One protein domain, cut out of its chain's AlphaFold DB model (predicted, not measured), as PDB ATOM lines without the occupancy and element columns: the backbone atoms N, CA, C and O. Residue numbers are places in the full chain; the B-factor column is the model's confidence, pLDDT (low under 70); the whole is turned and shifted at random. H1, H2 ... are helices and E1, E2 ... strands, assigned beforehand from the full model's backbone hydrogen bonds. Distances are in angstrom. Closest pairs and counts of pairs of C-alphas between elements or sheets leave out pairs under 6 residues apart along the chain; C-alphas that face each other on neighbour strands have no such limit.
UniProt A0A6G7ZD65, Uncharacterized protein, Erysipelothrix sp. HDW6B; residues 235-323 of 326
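AT A GLANCE: This is residues 235 to 323 of the 326 residues of an uncharacterized protein of Erysipelothrix sp. HDW6B (UniProt A0A6G7ZD65). Picture one twisted sheet of four strands with a short helix on each face: H1 runs across the strands on one face, and H2 sits on the opposite face, beside the strands. The sheet is a meander, E1 E2 E3 E4, each strand the antiparallel neighbour of the one before. The printed part has 89 residues, with two named helices and four named strands in the order H1 E1 E2 E3 E4 H2, a mixed class. It is compact, with a radius of gyration of the C-alphas of 12.7 A and spans of 37 by 27 by 20 A.

HOW THE PARTS SIT: Start at edge strand E1, residues 259 to 268, which forms a hairpin with E2, residues 271 to 282; look for N 261 and O 278, 2.9 A apart. E1 bends by 102 degrees at residue 265 and E2 by 85 degrees at residue 274. E3, residues 287 to 296, is in a hairpin with E2, where N 279 and O 291 are 2.8 A apart, and in another with edge strand E4, residues 302 to 310, where N 290 and O 307 are 2.8 A apart. H1, residues 246 to 254, is on the sheet at a height of 9.6 A, across the strands at 64 degrees to E2 on the local plane; its closest C-alphas to E2 are those of Ala 252 and Tyr 281, 5.7 A apart. H2, residues 315 to 322, is on the opposite face at a height of 7.9 A, over none of the strands. H1 and H2 are apart. In H1 every O i to N i+4 pair is within hydrogen-bond range; in H2 it is 3 of 4.

IN THESE COORDINATES: Find C-alpha 246 at (10.855, -9.765, -6.544), where H1 begins; it is 12.3 A long. E1 runs 19.6 A, E2 27.7 A, E3 27.9 A and E4 26.0 A. H2 runs 11.5 A to C-alpha 322 at (-7.452, -25.080, -1.504).

THE WHOLE: The C-alphas farthest apart, those of Glu 285 and Thr 298, are 38.4 A apart. The printed part has no cut, and the links between its named elements are tight. Mean pLDDT of the printed part is 77.2; 24 residues are under 70, among them residues 256 to 265 and 311 to 318.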
ATOM      1  N   PHE A 235      -4.455 -29.989  -4.557       81.12
ATOM      2  CA  PHE A 235      -4.512 -28.543  -4.393       81.12
ATOM      3  C   PHE A 235      -5.058 -27.889  -5.666       81.12
ATOM      4  O   PHE A 235      -4.463 -27.983  -6.737       81.12
ATOM      5  N   ASN A 236      -6.192 -27.206  -5.557       79.94
ATOM      6  CA  ASN A 236      -6.821 -26.442  -6.624       79.94
ATOM      7  C   ASN A 236      -6.881 -24.963  -6.231       79.94
ATOM      8  O   ASN A 236      -7.464 -24.593  -5.215       79.94
ATOM      9  N   GLY A 237      -6.274 -24.110  -7.047       80.44
ATOM     10  CA  GLY A 237      -6.243 -22.672  -6.814       80.44
ATOM     11  C   GLY A 237      -5.175 -22.202  -5.827       80.44
ATOM     12  O   GLY A 237      -5.124 -21.013  -5.522       80.44
ATOM     13  N   LEU A 238      -4.275 -23.088  -5.393       80.62
ATOM     14  CA  LEU A 238      -3.135 -22.741  -4.532       80.62
ATOM     15  C   LEU A 238      -2.219 -21.678  -5.172       80.62
ATOM     16  O   LEU A 238      -1.550 -20.920  -4.480       80.62
ATOM     17  N   LEU A 239      -2.222 -21.598  -6.504       82.75
ATOM     18  CA  LEU A 239      -1.456 -20.632  -7.287       82.75
ATOM     19  C   LEU A 239      -2.292 -19.430  -7.777       82.75
ATOM     20  O   LEU A 239      -1.860 -18.737  -8.702       82.75
ATOM     21  N   GLN A 240      -3.485 -19.179  -7.218       79.50
ATOM     22  CA  GLN A 240      -4.340 -18.051  -7.630       79.50
ATOM     23  C   GLN A 240      -3.748 -16.689  -7.253       79.50
ATOM     24  O   GLN A 240      -3.810 -15.757  -8.052       79.50
ATOM     25  N   ASN A 241      -3.125 -16.579  -6.078       80.62
ATOM     26  CA  ASN A 241      -2.554 -15.328  -5.570       80.62
ATOM     27  C   ASN A 241      -1.036 -15.285  -5.780       80.62
ATOM     28  O   ASN A 241      -0.277 -15.067  -4.831       80.62
ATOM     29  N   ARG A 242      -0.569 -15.575  -7.001       87.81
ATOM     30  CA  ARG A 242       0.866 -15.551  -7.317       87.81
ATOM     31  C   ARG A 242       1.457 -14.159  -7.114       87.81
ATOM     32  O   ARG A 242       0.890 -13.156  -7.543       87.81
ATOM     33  N   ILE A 243       2.635 -14.122  -6.507       86.69
ATOM     34  CA  ILE A 243       3.429 -12.908  -6.341       86.69
ATOM     35  C   ILE A 243       4.507 -12.889  -7.419       86.69
ATOM     36  O   ILE A 243       5.264 -13.845  -7.572       86.69
ATOM     37  N   HIS A 244       4.621 -11.765  -8.123       84.75
ATOM     38  CA  HIS A 244       5.706 -11.519  -9.078       84.75
ATOM     39  C   HIS A 244       6.640 -10.375  -8.651       84.75
ATOM     40  O   HIS A 244       7.637 -10.116  -9.325       84.75
ATOM     41  N   ASP A 245       6.345  -9.696  -7.538       85.75
ATOM     42  CA  ASP A 245       7.221  -8.667  -6.978       85.75
ATOM     43  C   ASP A 245       8.442  -9.303  -6.303       85.75
ATOM     44  O   ASP A 245       8.379  -9.843  -5.197       85.75
ATOM     45  N   LEU A 246       9.577  -9.221  -6.995       84.19
ATOM     46  CA  LEU A 246      10.855  -9.765  -6.544       84.19
ATOM     47  C   LEU A 246      11.392  -9.076  -5.283       84.19
ATOM     48  O   LEU A 246      12.189  -9.678  -4.568       84.19
ATOM     49  N   THR A 247      10.985  -7.836  -5.011       85.38
ATOM     50  CA  THR A 247      11.443  -7.076  -3.841       85.38
ATOM     51  C   THR A 247      10.824  -7.649  -2.576       85.38
ATOM     52  O   THR A 247      11.541  -7.989  -1.640       85.38
ATOM     53  N   LEU A 248       9.505  -7.848  -2.605       82.31
ATOM     54  CA  LEU A 248       8.719  -8.429  -1.519       82.31
ATOM     55  C   LEU A 248       9.118  -9.886  -1.250       82.31
ATOM     56  O   LEU A 248       9.290 -10.288  -0.102       82.31
ATOM     57  N   ILE A 249       9.340 -10.671  -2.312       83.31
ATOM     58  CA  ILE A 249       9.860 -12.040  -2.186       83.31
ATOM     59  C   ILE A 249      11.232 -12.023  -1.508       83.31
ATOM     60  O   ILE A 249      11.473 -12.806  -0.594       83.31
ATOM     61  N   LYS A 250      12.139 -11.144  -1.944       82.12
ATOM     62  CA  LYS A 250      13.486 -11.074  -1.375       82.12
ATOM     63  C   LYS A 250      13.453 -10.694   0.106       82.12
ATOM     64  O   LYS A 250      14.134 -11.346   0.885       82.12
ATOM     65  N   GLU A 251      12.653  -9.699   0.477       81.38
ATOM     66  CA  GLU A 251      12.479  -9.265   1.867       81.38
ATOM     67  C   GLU A 251      11.984 -10.408   2.763       81.38
ATOM     68  O   GLU A 251      12.593 -10.695   3.789       81.38
ATOM     69  N   ALA A 252      10.948 -11.138   2.337       80.62
ATOM     70  CA  ALA A 252      10.442 -12.278   3.103       80.62
ATOM     71  C   ALA A 252      11.480 -13.407   3.242       80.62
ATOM     72  O   ALA A 252      11.595 -14.025   4.298       80.62
ATOM     73  N   LEU A 253      12.256 -13.684   2.187       79.12
ATOM     74  CA  LEU A 253      13.273 -14.743   2.188       79.12
ATOM     75  C   LEU A 253      14.530 -14.404   3.009       79.12
ATOM     76  O   LEU A 253      15.336 -15.301   3.257       79.12
ATOM     77  N   GLU A 254      14.721 -13.145   3.419       79.31
ATOM     78  CA  GLU A 254      15.782 -12.756   4.361       79.31
ATOM     79  C   GLU A 254      15.454 -13.177   5.806       79.31
ATOM     80  O   GLU A 254      16.364 -13.309   6.627       79.31
ATOM     81  N   ALA A 255      14.179 -13.434   6.111       72.50
ATOM     82  CA  ALA A 255      13.734 -13.909   7.412       72.50
ATOM     83  C   ALA A 255      13.815 -15.441   7.549       72.50
ATOM     84  O   ALA A 255      13.821 -16.195   6.571       72.50
ATOM     85  N   GLU A 256      13.841 -15.925   8.795       65.50
ATOM     86  CA  GLU A 256      13.768 -17.363   9.059       65.50
ATOM     87  C   GLU A 256      12.382 -17.926   8.689       65.50
ATOM     88  O   GLU A 256      11.358 -17.294   8.969       65.50
ATOM     89  N   PRO A 257      12.315 -19.122   8.070       67.62
ATOM     90  CA  PRO A 257      11.044 -19.730   7.706       67.62
ATOM     91  C   PRO A 257      10.227 -20.082   8.956       67.62
ATOM     92  O   PRO A 257      10.712 -20.750   9.869       67.62
ATOM     93  N   LEU A 258       8.950 -19.696   8.951       63.41
ATOM     94  CA  LEU A 258       7.978 -20.053   9.985       63.41
ATOM     95  C   LEU A 258       7.627 -21.539   9.925       63.41
ATOM     96  O   LEU A 258       7.394 -22.175  10.953       63.41
ATOM     97  N   THR A 259       7.495 -22.092   8.717       68.12
ATOM     98  CA  THR A 259       7.108 -23.494   8.525       68.12
ATOM     99  C   THR A 259       7.623 -24.041   7.202       68.12
ATOM    100  O   THR A 259       7.635 -23.311   6.219       68.12
ATOM    101  N   LEU A 260       8.000 -25.321   7.153       67.19
ATOM    102  CA  LEU A 260       8.182 -26.070   5.902       67.19
ATOM    103  C   LEU A 260       7.331 -27.340   5.945       67.19
ATOM    104  O   LEU A 260       7.480 -28.153   6.856       67.19
ATOM    105  N   LEU A 261       6.470 -27.520   4.948       69.69
ATOM    106  CA  LEU A 261       5.671 -28.726   4.738       69.69
ATOM    107  C   LEU A 261       6.163 -29.464   3.504       69.69
ATOM    108  O   LEU A 261       6.493 -28.827   2.504       69.69
ATOM    109  N   VAL A 262       6.180 -30.794   3.565       64.19
ATOM    110  CA  VAL A 262       6.629 -31.639   2.454       64.19
ATOM    111  C   VAL A 262       5.569 -32.678   2.110       64.19
ATOM    112  O   VAL A 262       5.087 -33.407   2.978       64.19
ATOM    113  N   PHE A 263       5.233 -32.742   0.824       67.94
ATOM    114  CA  PHE A 263       4.234 -33.619   0.229       67.94
ATOM    115  C   PHE A 263       4.896 -34.454  -0.872       67.94
ATOM    116  O   PHE A 263       5.454 -33.913  -1.823       67.94
ATOM    117  N   ALA A 264       4.851 -35.779  -0.737       56.00
ATOM    118  CA  ALA A 264       5.452 -36.691  -1.714       56.00
ATOM    119  C   ALA A 264       4.575 -36.841  -2.969       56.00
ATOM    120  O   ALA A 264       5.082 -36.726  -4.080       56.00
ATOM    121  N   ASP A 265       3.266 -37.021  -2.762       62.72
ATOM    122  CA  ASP A 265       2.260 -37.151  -3.812       62.72
ATOM    123  C   ASP A 265       1.243 -36.017  -3.685       62.72
ATOM    124  O   ASP A 265       0.450 -35.954  -2.739       62.72
ATOM    125  N   ALA A 266       1.263 -35.103  -4.646       70.94
ATOM    126  CA  ALA A 266       0.292 -34.029  -4.731       70.94
ATOM    127  C   ALA A 266      -0.092 -33.767  -6.187       70.94
ATOM    128  O   ALA A 266       0.607 -34.148  -7.128       70.94
ATOM    129  N   LYS A 267      -1.219 -33.088  -6.370       79.81
ATOM    130  CA  LYS A 267      -1.570 -32.437  -7.624       79.81
ATOM    131  C   LYS A 267      -1.784 -30.961  -7.365       79.81
ATOM    132  O   LYS A 267      -2.462 -30.611  -6.404       79.81
ATOM    133  N   ILE A 268      -1.227 -30.116  -8.220       83.12
ATOM    134  CA  ILE A 268      -1.525 -28.684  -8.246       83.12
ATOM    135  C   ILE A 268      -2.272 -28.415  -9.543       83.12
ATOM    136  O   ILE A 268      -1.714 -28.620 -10.615       83.12
ATOM    137  N   ASP A 269      -3.533 -27.993  -9.445       84.62
ATOM    138  CA  ASP A 269      -4.399 -27.716 -10.599       84.62
ATOM    139  C   ASP A 269      -4.388 -28.870 -11.627       84.62
ATOM    140  O   ASP A 269      -4.147 -28.679 -12.817       84.62
ATOM    141  N   ASP A 270      -4.601 -30.095 -11.130       82.44
ATOM    142  CA  ASP A 270      -4.573 -31.372 -11.868       82.44
ATOM    143  C   ASP A 270      -3.205 -31.805 -12.430       82.44
ATOM    144  O   ASP A 270      -3.087 -32.915 -12.957       82.44
ATOM    145  N   VAL A 271      -2.147 -31.010 -12.250       83.00
ATOM    146  CA  VAL A 271      -0.775 -31.401 -12.597       83.00
ATOM    147  C   VAL A 271      -0.191 -32.242 -11.465       83.00
ATOM    148  O   VAL A 271      -0.066 -31.734 -10.350       83.00
ATOM    149  N   PRO A 272       0.179 -33.511 -11.702       81.00
ATOM    150  CA  PRO A 272       0.821 -34.323 -10.684       81.00
ATOM    151  C   PRO A 272       2.264 -33.866 -10.450       81.00
ATOM    152  O   PRO A 272       3.029 -33.628 -11.391       81.00
ATOM    153  N   VAL A 273       2.630 -33.729  -9.179       77.06
ATOM    154  CA  VAL A 273       3.914 -33.175  -8.750       77.06
ATOM    155  C   VAL A 273       4.604 -34.102  -7.755       77.06
ATOM    156  O   VAL A 273       3.954 -34.716  -6.912       77.06
ATOM    157  N   ASN A 274       5.928 -34.179  -7.860       70.81
ATOM    158  CA  ASN A 274       6.805 -34.845  -6.903       70.81
ATOM    159  C   ASN A 274       7.411 -33.825  -5.943       70.81
ATOM    160  O   ASN A 274       7.773 -32.718  -6.362       70.81
ATOM    161  N   ASP A 275       7.612 -34.252  -4.697       67.88
ATOM    162  CA  ASP A 275       8.380 -33.526  -3.682       67.88
ATOM    163  C   ASP A 275       7.910 -32.075  -3.495       67.88
ATOM    164  O   ASP A 275       8.729 -31.158  -3.397       67.88
ATOM    165  N   LEU A 276       6.591 -31.857  -3.473       74.31
ATOM    166  CA  LEU A 276       6.025 -30.536  -3.234       74.31
ATOM    167  C   LEU A 276       6.406 -30.065  -1.829       74.31
ATOM    168  O   LEU A 276       6.002 -30.638  -0.821       74.31
ATOM    169  N   GLN A 277       7.172 -28.989  -1.777       77.31
ATOM    170  CA  GLN A 277       7.585 -28.293  -0.574       77.31
ATOM    171  C   GLN A 277       6.855 -26.961  -0.504       77.31
ATOM    172  O   GLN A 277       6.871 -26.194  -1.464       77.31
ATOM    173  N   ILE A 278       6.226 -26.683   0.633       79.94
ATOM    174  CA  ILE A 278       5.575 -25.405   0.912       79.94
ATOM    175  C   ILE A 278       6.263 -24.797   2.125       79.94
ATOM    176  O   ILE A 278       6.067 -25.249   3.254       79.94
ATOM    177  N   THR A 279       7.074 -23.772   1.886       76.50
ATOM    178  CA  THR A 279       7.781 -23.032   2.932       76.50
ATOM    179  C   THR A 279       7.098 -21.700   3.172       76.50
ATOM    180  O   THR A 279       6.921 -20.915   2.247       76.50
ATOM    181  N   ARG A 280       6.746 -21.414   4.417       80.88
ATOM    182  CA  ARG A 280       6.112 -20.168   4.834       80.88
ATOM    183  C   ARG A 280       7.143 -19.249   5.477       80.88
ATOM    184  O   ARG A 280       7.742 -19.618   6.483       80.88
ATOM    185  N   TYR A 281       7.298 -18.049   4.937       79.75
ATOM    186  CA  TYR A 281       8.178 -16.993   5.434       79.75
ATOM    187  C   TYR A 281       7.350 -15.824   5.963       79.75
ATOM    188  O   TYR A 281       6.326 -15.503   5.353       79.75
ATOM    189  N   PRO A 282       7.748 -15.181   7.072       79.06
ATOM    190  CA  PRO A 282       7.065 -13.982   7.527       79.06
ATOM    191  C   PRO A 282       7.369 -12.829   6.564       79.06
ATOM    192  O   PRO A 282       8.507 -12.662   6.132       79.06
ATOM    193  N   LEU A 283       6.350 -12.039   6.235       77.94
ATOM    194  CA  LEU A 283       6.509 -10.785   5.496       77.94
ATOM    195  C   LEU A 283       6.210  -9.581   6.394       77.94
ATOM    196  O   LEU A 283       6.919  -8.583   6.363       77.94
ATOM    197  N   SER A 284       5.167  -9.682   7.214       75.38
ATOM    198  CA  SER A 284       4.789  -8.674   8.204       75.38
ATOM    199  C   SER A 284       4.271  -9.355   9.475       75.38
ATOM    200  O   SER A 284       4.390 -10.569   9.620       75.38
ATOM    201  N   GLU A 285       3.680  -8.601  10.405       67.81
ATOM    202  CA  GLU A 285       3.003  -9.180  11.576       67.81
ATOM    203  C   GLU A 285       1.793 -10.056  11.195       67.81
ATOM    204  O   GLU A 285       1.418 -10.945  11.955       67.81
ATOM    205  N   TRP A 286       1.197  -9.823  10.019       73.44
ATOM    206  CA  TRP A 286      -0.073 -10.438   9.614       73.44
ATOM    207  C   TRP A 286       0.013 -11.227   8.309       73.44
ATOM    208  O   TRP A 286      -0.849 -12.062   8.052       73.44
ATOM    209  N   GLU A 287       1.043 -11.007   7.493       79.06
ATOM    210  CA  GLU A 287       1.176 -11.605   6.162       79.06
ATOM    211  C   GLU A 287       2.435 -12.458   6.048       79.06
ATOM    212  O   GLU A 287       3.478 -12.169   6.637       79.06
ATOM    213  N   ALA A 288       2.339 -13.512   5.245       83.19
ATOM    214  CA  ALA A 288       3.422 -14.426   4.944       83.19
ATOM    215  C   ALA A 288       3.524 -14.693   3.442       83.19
ATOM    216  O   ALA A 288       2.530 -14.707   2.714       83.19
ATOM    217  N   VAL A 289       4.744 -14.979   3.000       86.50
ATOM    218  CA  VAL A 289       5.021 -15.510   1.667       86.50
ATOM    219  C   VAL A 289       5.126 -17.026   1.765       86.50
ATOM    220  O   VAL A 289       5.923 -17.559   2.535       86.50
ATOM    221  N   LEU A 290       4.337 -17.731   0.964       87.12
ATOM    222  CA  LEU A 290       4.513 -19.152   0.705       87.12
ATOM    223  C   LEU A 290       5.406 -19.318  -0.516       87.12
ATOM    224  O   LEU A 290       5.065 -18.875  -1.609       87.12
ATOM    225  N   LYS A 291       6.536 -19.986  -0.328       86.44
ATOM    226  CA  LYS A 291       7.389 -20.501  -1.389       86.44
ATOM    227  C   LYS A 291       6.993 -21.947  -1.656       86.44
ATOM    228  O   LYS A 291       7.116 -22.790  -0.769       86.44
ATOM    229  N   LEU A 292       6.546 -22.226  -2.871       88.25
ATOM    230  CA  LEU A 292       6.224 -23.563  -3.344       88.25
ATOM    231  C   LEU A 292       7.351 -24.055  -4.244       88.25
ATOM    232  O   LEU A 292       7.718 -23.373  -5.195       88.25
ATOM    233  N   GLU A 293       7.890 -25.235  -3.969       86.19
ATOM    234  CA  GLU A 293       8.894 -25.890  -4.807       86.19
ATOM    235  C   GLU A 293       8.454 -27.313  -5.109       86.19
ATOM    236  O   GLU A 293       8.083 -28.038  -4.197       86.19
ATOM    237  N   TRP A 294       8.497 -27.733  -6.370       84.88
ATOM    238  CA  TRP A 294       8.142 -29.103  -6.745       84.88
ATOM    239  C   TRP A 294       8.829 -29.526  -8.039       84.88
ATOM    240  O   TRP A 294       9.402 -28.702  -8.755       84.88
ATOM    241  N   THR A 295       8.743 -30.816  -8.356       80.69
ATOM    242  CA  THR A 295       9.110 -31.352  -9.672       80.69
ATOM    243  C   THR A 295       7.846 -31.786 -10.402       80.69
ATOM    244  O   THR A 295       7.095 -32.617  -9.899       80.69
ATOM    245  N   ASP A 296       7.578 -31.225 -11.578       83.12
ATOM    246  CA  ASP A 296       6.469 -31.673 -12.428       83.12
ATOM    247  C   ASP A 296       6.754 -33.103 -12.911       83.12
ATOM    248  O   ASP A 296       7.781 -33.352 -13.545       83.12
ATOM    249  N   GLN A 297       5.858 -34.049 -12.610       81.56
ATOM    250  CA  GLN A 297       6.048 -35.459 -12.965       81.56
ATOM    251  C   GLN A 297       6.065 -35.703 -14.480       81.56
ATOM    252  O   GLN A 297       6.700 -36.645 -14.950       81.56
ATOM    253  N   THR A 298       5.366 -34.870 -15.249       84.69
ATOM    254  CA  THR A 298       5.215 -35.019 -16.701       84.69
ATOM    255  C   THR A 298       6.433 -34.481 -17.433       84.69
ATOM    256  O   THR A 298       6.937 -35.112 -18.363       84.69
ATOM    257  N   THR A 299       6.910 -33.303 -17.030       87.88
ATOM    258  CA  THR A 299       8.025 -32.622 -17.707       87.88
ATOM    259  C   THR A 299       9.379 -32.887 -17.053       87.88
ATOM    260  O   THR A 299      10.413 -32.592 -17.652       87.88
ATOM    261  N   ASN A 300       9.389 -33.449 -15.841       82.50
ATOM    262  CA  ASN A 300      10.568 -33.628 -14.994       82.50
ATOM    263  C   ASN A 300      11.335 -32.311 -14.759       82.50
ATOM    264  O   ASN A 300      12.563 -32.292 -14.655       82.50
ATOM    265  N   THR A 301      10.611 -31.189 -14.722       86.62
ATOM    266  CA  THR A 301      11.183 -29.860 -14.488       86.62
ATOM    267  C   THR A 301      10.940 -29.415 -13.055       86.62
ATOM    268  O   THR A 301       9.855 -29.611 -12.506       86.62
ATOM    269  N   LYS A 302      11.956 -28.790 -12.448       87.12
ATOM    270  CA  LYS A 302      11.803 -28.146 -11.144       87.12
ATOM    271  C   LYS A 302      11.080 -26.814 -11.322       87.12
ATOM    272  O   LYS A 302      11.482 -26.002 -12.151       87.12
ATOM    273  N   GLN A 303      10.058 -26.596 -10.511       89.75
ATOM    274  CA  GLN A 303       9.265 -25.378 -10.469       89.75
ATOM    275  C   GLN A 303       9.431 -24.699  -9.107       89.75
ATOM    276  O   GLN A 303       9.604 -25.361  -8.077       89.75
ATOM    277  N   THR A 304       9.397 -23.369  -9.108       90.75
ATOM    278  CA  THR A 304       9.315 -22.558  -7.893       90.75
ATOM    279  C   THR A 304       8.304 -21.451  -8.122       90.75
ATOM    280  O   THR A 304       8.452 -20.676  -9.062       90.75
ATOM    281  N   GLU A 305       7.309 -21.366  -7.250       91.12
ATOM    282  CA  GLU A 305       6.300 -20.311  -7.269       91.12
ATOM    283  C   GLU A 305       6.163 -19.673  -5.890       91.12
ATOM    284  O   GLU A 305       6.524 -20.267  -4.871       91.12
ATOM    285  N   TYR A 306       5.627 -18.457  -5.863       90.19
ATOM    286  CA  TYR A 306       5.402 -17.704  -4.635       90.19
ATOM    287  C   TYR A 306       3.958 -17.222  -4.567       90.19
ATOM    288  O   TYR A 306       3.427 -16.717  -5.556       90.19
ATOM    289  N   THR A 307       3.328 -17.338  -3.403       89.50
ATOM    290  CA  THR A 307       1.986 -16.795  -3.141       89.50
ATOM    291  C   THR A 307       1.922 -16.135  -1.765       89.50
ATOM    292  O   THR A 307       2.772 -16.400  -0.915       89.50
ATOM    293  N   THR A 308       0.963 -15.235  -1.541       84.19
ATOM    294  CA  THR A 308       0.719 -14.628  -0.225       84.19
ATOM    295  C   THR A 308      -0.304 -15.431   0.569       84.19
ATOM    296  O   THR A 308      -1.259 -15.980   0.022       84.19
ATOM    297  N   THR A 309      -0.130 -15.451   1.887       78.56
ATOM    298  CA  THR A 309      -1.118 -15.955   2.844       78.56
ATOM    299  C   THR A 309      -1.091 -15.122   4.124       78.56
ATOM    300  O   THR A 309      -0.195 -14.300   4.323       78.56
ATOM    301  N   TRP A 310      -2.042 -15.353   5.021       71.56
ATOM    302  CA  TRP A 310      -2.060 -14.748   6.350       71.56
ATOM    303  C   TRP A 310      -1.201 -15.535   7.348       71.56
ATOM    304  O   TRP A 310      -1.045 -16.756   7.253       71.56
ATOM    305  N   ILE A 311      -0.659 -14.843   8.351       62.66
ATOM    306  CA  ILE A 311      -0.046 -15.451   9.536       62.66
ATOM    307  C   ILE A 311      -1.172 -15.819  10.517       62.66
ATOM    308  O   ILE A 311      -1.320 -15.238  11.585       62.66
ATOM    309  N   GLY A 312      -2.014 -16.775  10.125       57.47
ATOM    310  CA  GLY A 312      -3.033 -17.365  10.993       57.47
ATOM    311  C   GLY A 312      -2.475 -18.520  11.831       57.47
ATOM    312  O   GLY A 312      -1.538 -19.213  11.409       57.47
ATOM    313  N   TYR A 313      -3.071 -18.753  13.007       51.06
ATOM    314  CA  TYR A 313      -2.849 -19.972  13.805       51.06
ATOM    315  C   TYR A 313      -3.337 -21.231  13.069       51.06
ATOM    316  O   TYR A 313      -2.774 -22.307  13.243       51.06
ATOM    317  N   ASP A 314      -4.318 -21.066  12.182       58.97
ATOM    318  CA  ASP A 314      -4.976 -22.132  11.430       58.97
ATOM    319  C   ASP A 314      -4.379 -22.361  10.035       58.97
ATOM    320  O   ASP A 314      -5.014 -22.988   9.198       58.97
ATOM    321  N   PHE A 315      -3.149 -21.909   9.762       65.00
ATOM    322  CA  PHE A 315      -2.540 -22.012   8.426       65.00
ATOM    323  C   PHE A 315      -2.604 -23.413   7.805       65.00
ATOM    324  O   PHE A 315      -2.812 -23.533   6.603       65.00
ATOM    325  N   ILE A 316      -2.432 -24.477   8.599       65.25
ATOM    326  CA  ILE A 316      -2.601 -25.841   8.084       65.25
ATOM    327  C   ILE A 316      -4.040 -26.039   7.607       65.25
ATOM    328  O   ILE A 316      -4.241 -26.481   6.487       65.25
ATOM    329  N   ASN A 317      -5.042 -25.655   8.395       63.69
ATOM    330  CA  ASN A 317      -6.445 -25.761   7.996       63.69
ATOM    331  C   ASN A 317      -6.746 -24.909   6.745       63.69
ATOM    332  O   ASN A 317      -7.366 -25.403   5.805       63.69
ATOM    333  N   GLU A 318      -6.232 -23.676   6.690       67.69
ATOM    334  CA  GLU A 318      -6.392 -22.753   5.554       67.69
ATOM    335  C   GLU A 318      -5.714 -23.269   4.274       67.69
ATOM    336  O   GLU A 318      -6.278 -23.178   3.186       67.69
ATOM    337  N   LEU A 319      -4.524 -23.874   4.376       72.69
ATOM    338  CA  LEU A 319      -3.836 -24.481   3.232       72.69
ATOM    339  C   LEU A 319      -4.706 -25.555   2.569       72.69
ATOM    340  O   LEU A 319      -4.710 -25.692   1.344       72.69
ATOM    341  N   PHE A 320      -5.467 -26.302   3.369       69.56
ATOM    342  CA  PHE A 320      -6.367 -27.320   2.854       69.56
ATOM    343  C   PHE A 320      -7.737 -26.784   2.415       69.56
ATOM    344  O   PHE A 320      -8.506 -27.539   1.822       69.56
ATOM    345  N   ASP A 321      -8.043 -25.493   2.570       69.81
ATOM    346  CA  ASP A 321      -9.205 -24.894   1.891       69.81
ATOM    347  C   ASP A 321      -9.030 -24.852   0.370       69.81
ATOM    348  O   ASP A 321     -10.013 -24.883  -0.371       69.81
ATOM    349  N   PHE A 322      -7.781 -24.884  -0.097       67.12
ATOM    350  CA  PHE A 322      -7.452 -25.080  -1.504       67.12
ATOM    351  C   PHE A 322      -7.598 -26.542  -1.947       67.12
ATOM    352  O   PHE A 322      -7.363 -26.833  -3.115       67.12
ATOM    353  N   THR A 323      -7.973 -27.483  -1.073       61.28
ATOM    354  CA  THR A 323      -8.166 -28.883  -1.480       61.28
ATOM    355  C   THR A 323      -9.592 -29.196  -1.914       61.28
ATOM    356  O   THR A 323     -10.566 -28.643  -1.400       61.28
TER     357      THR A 323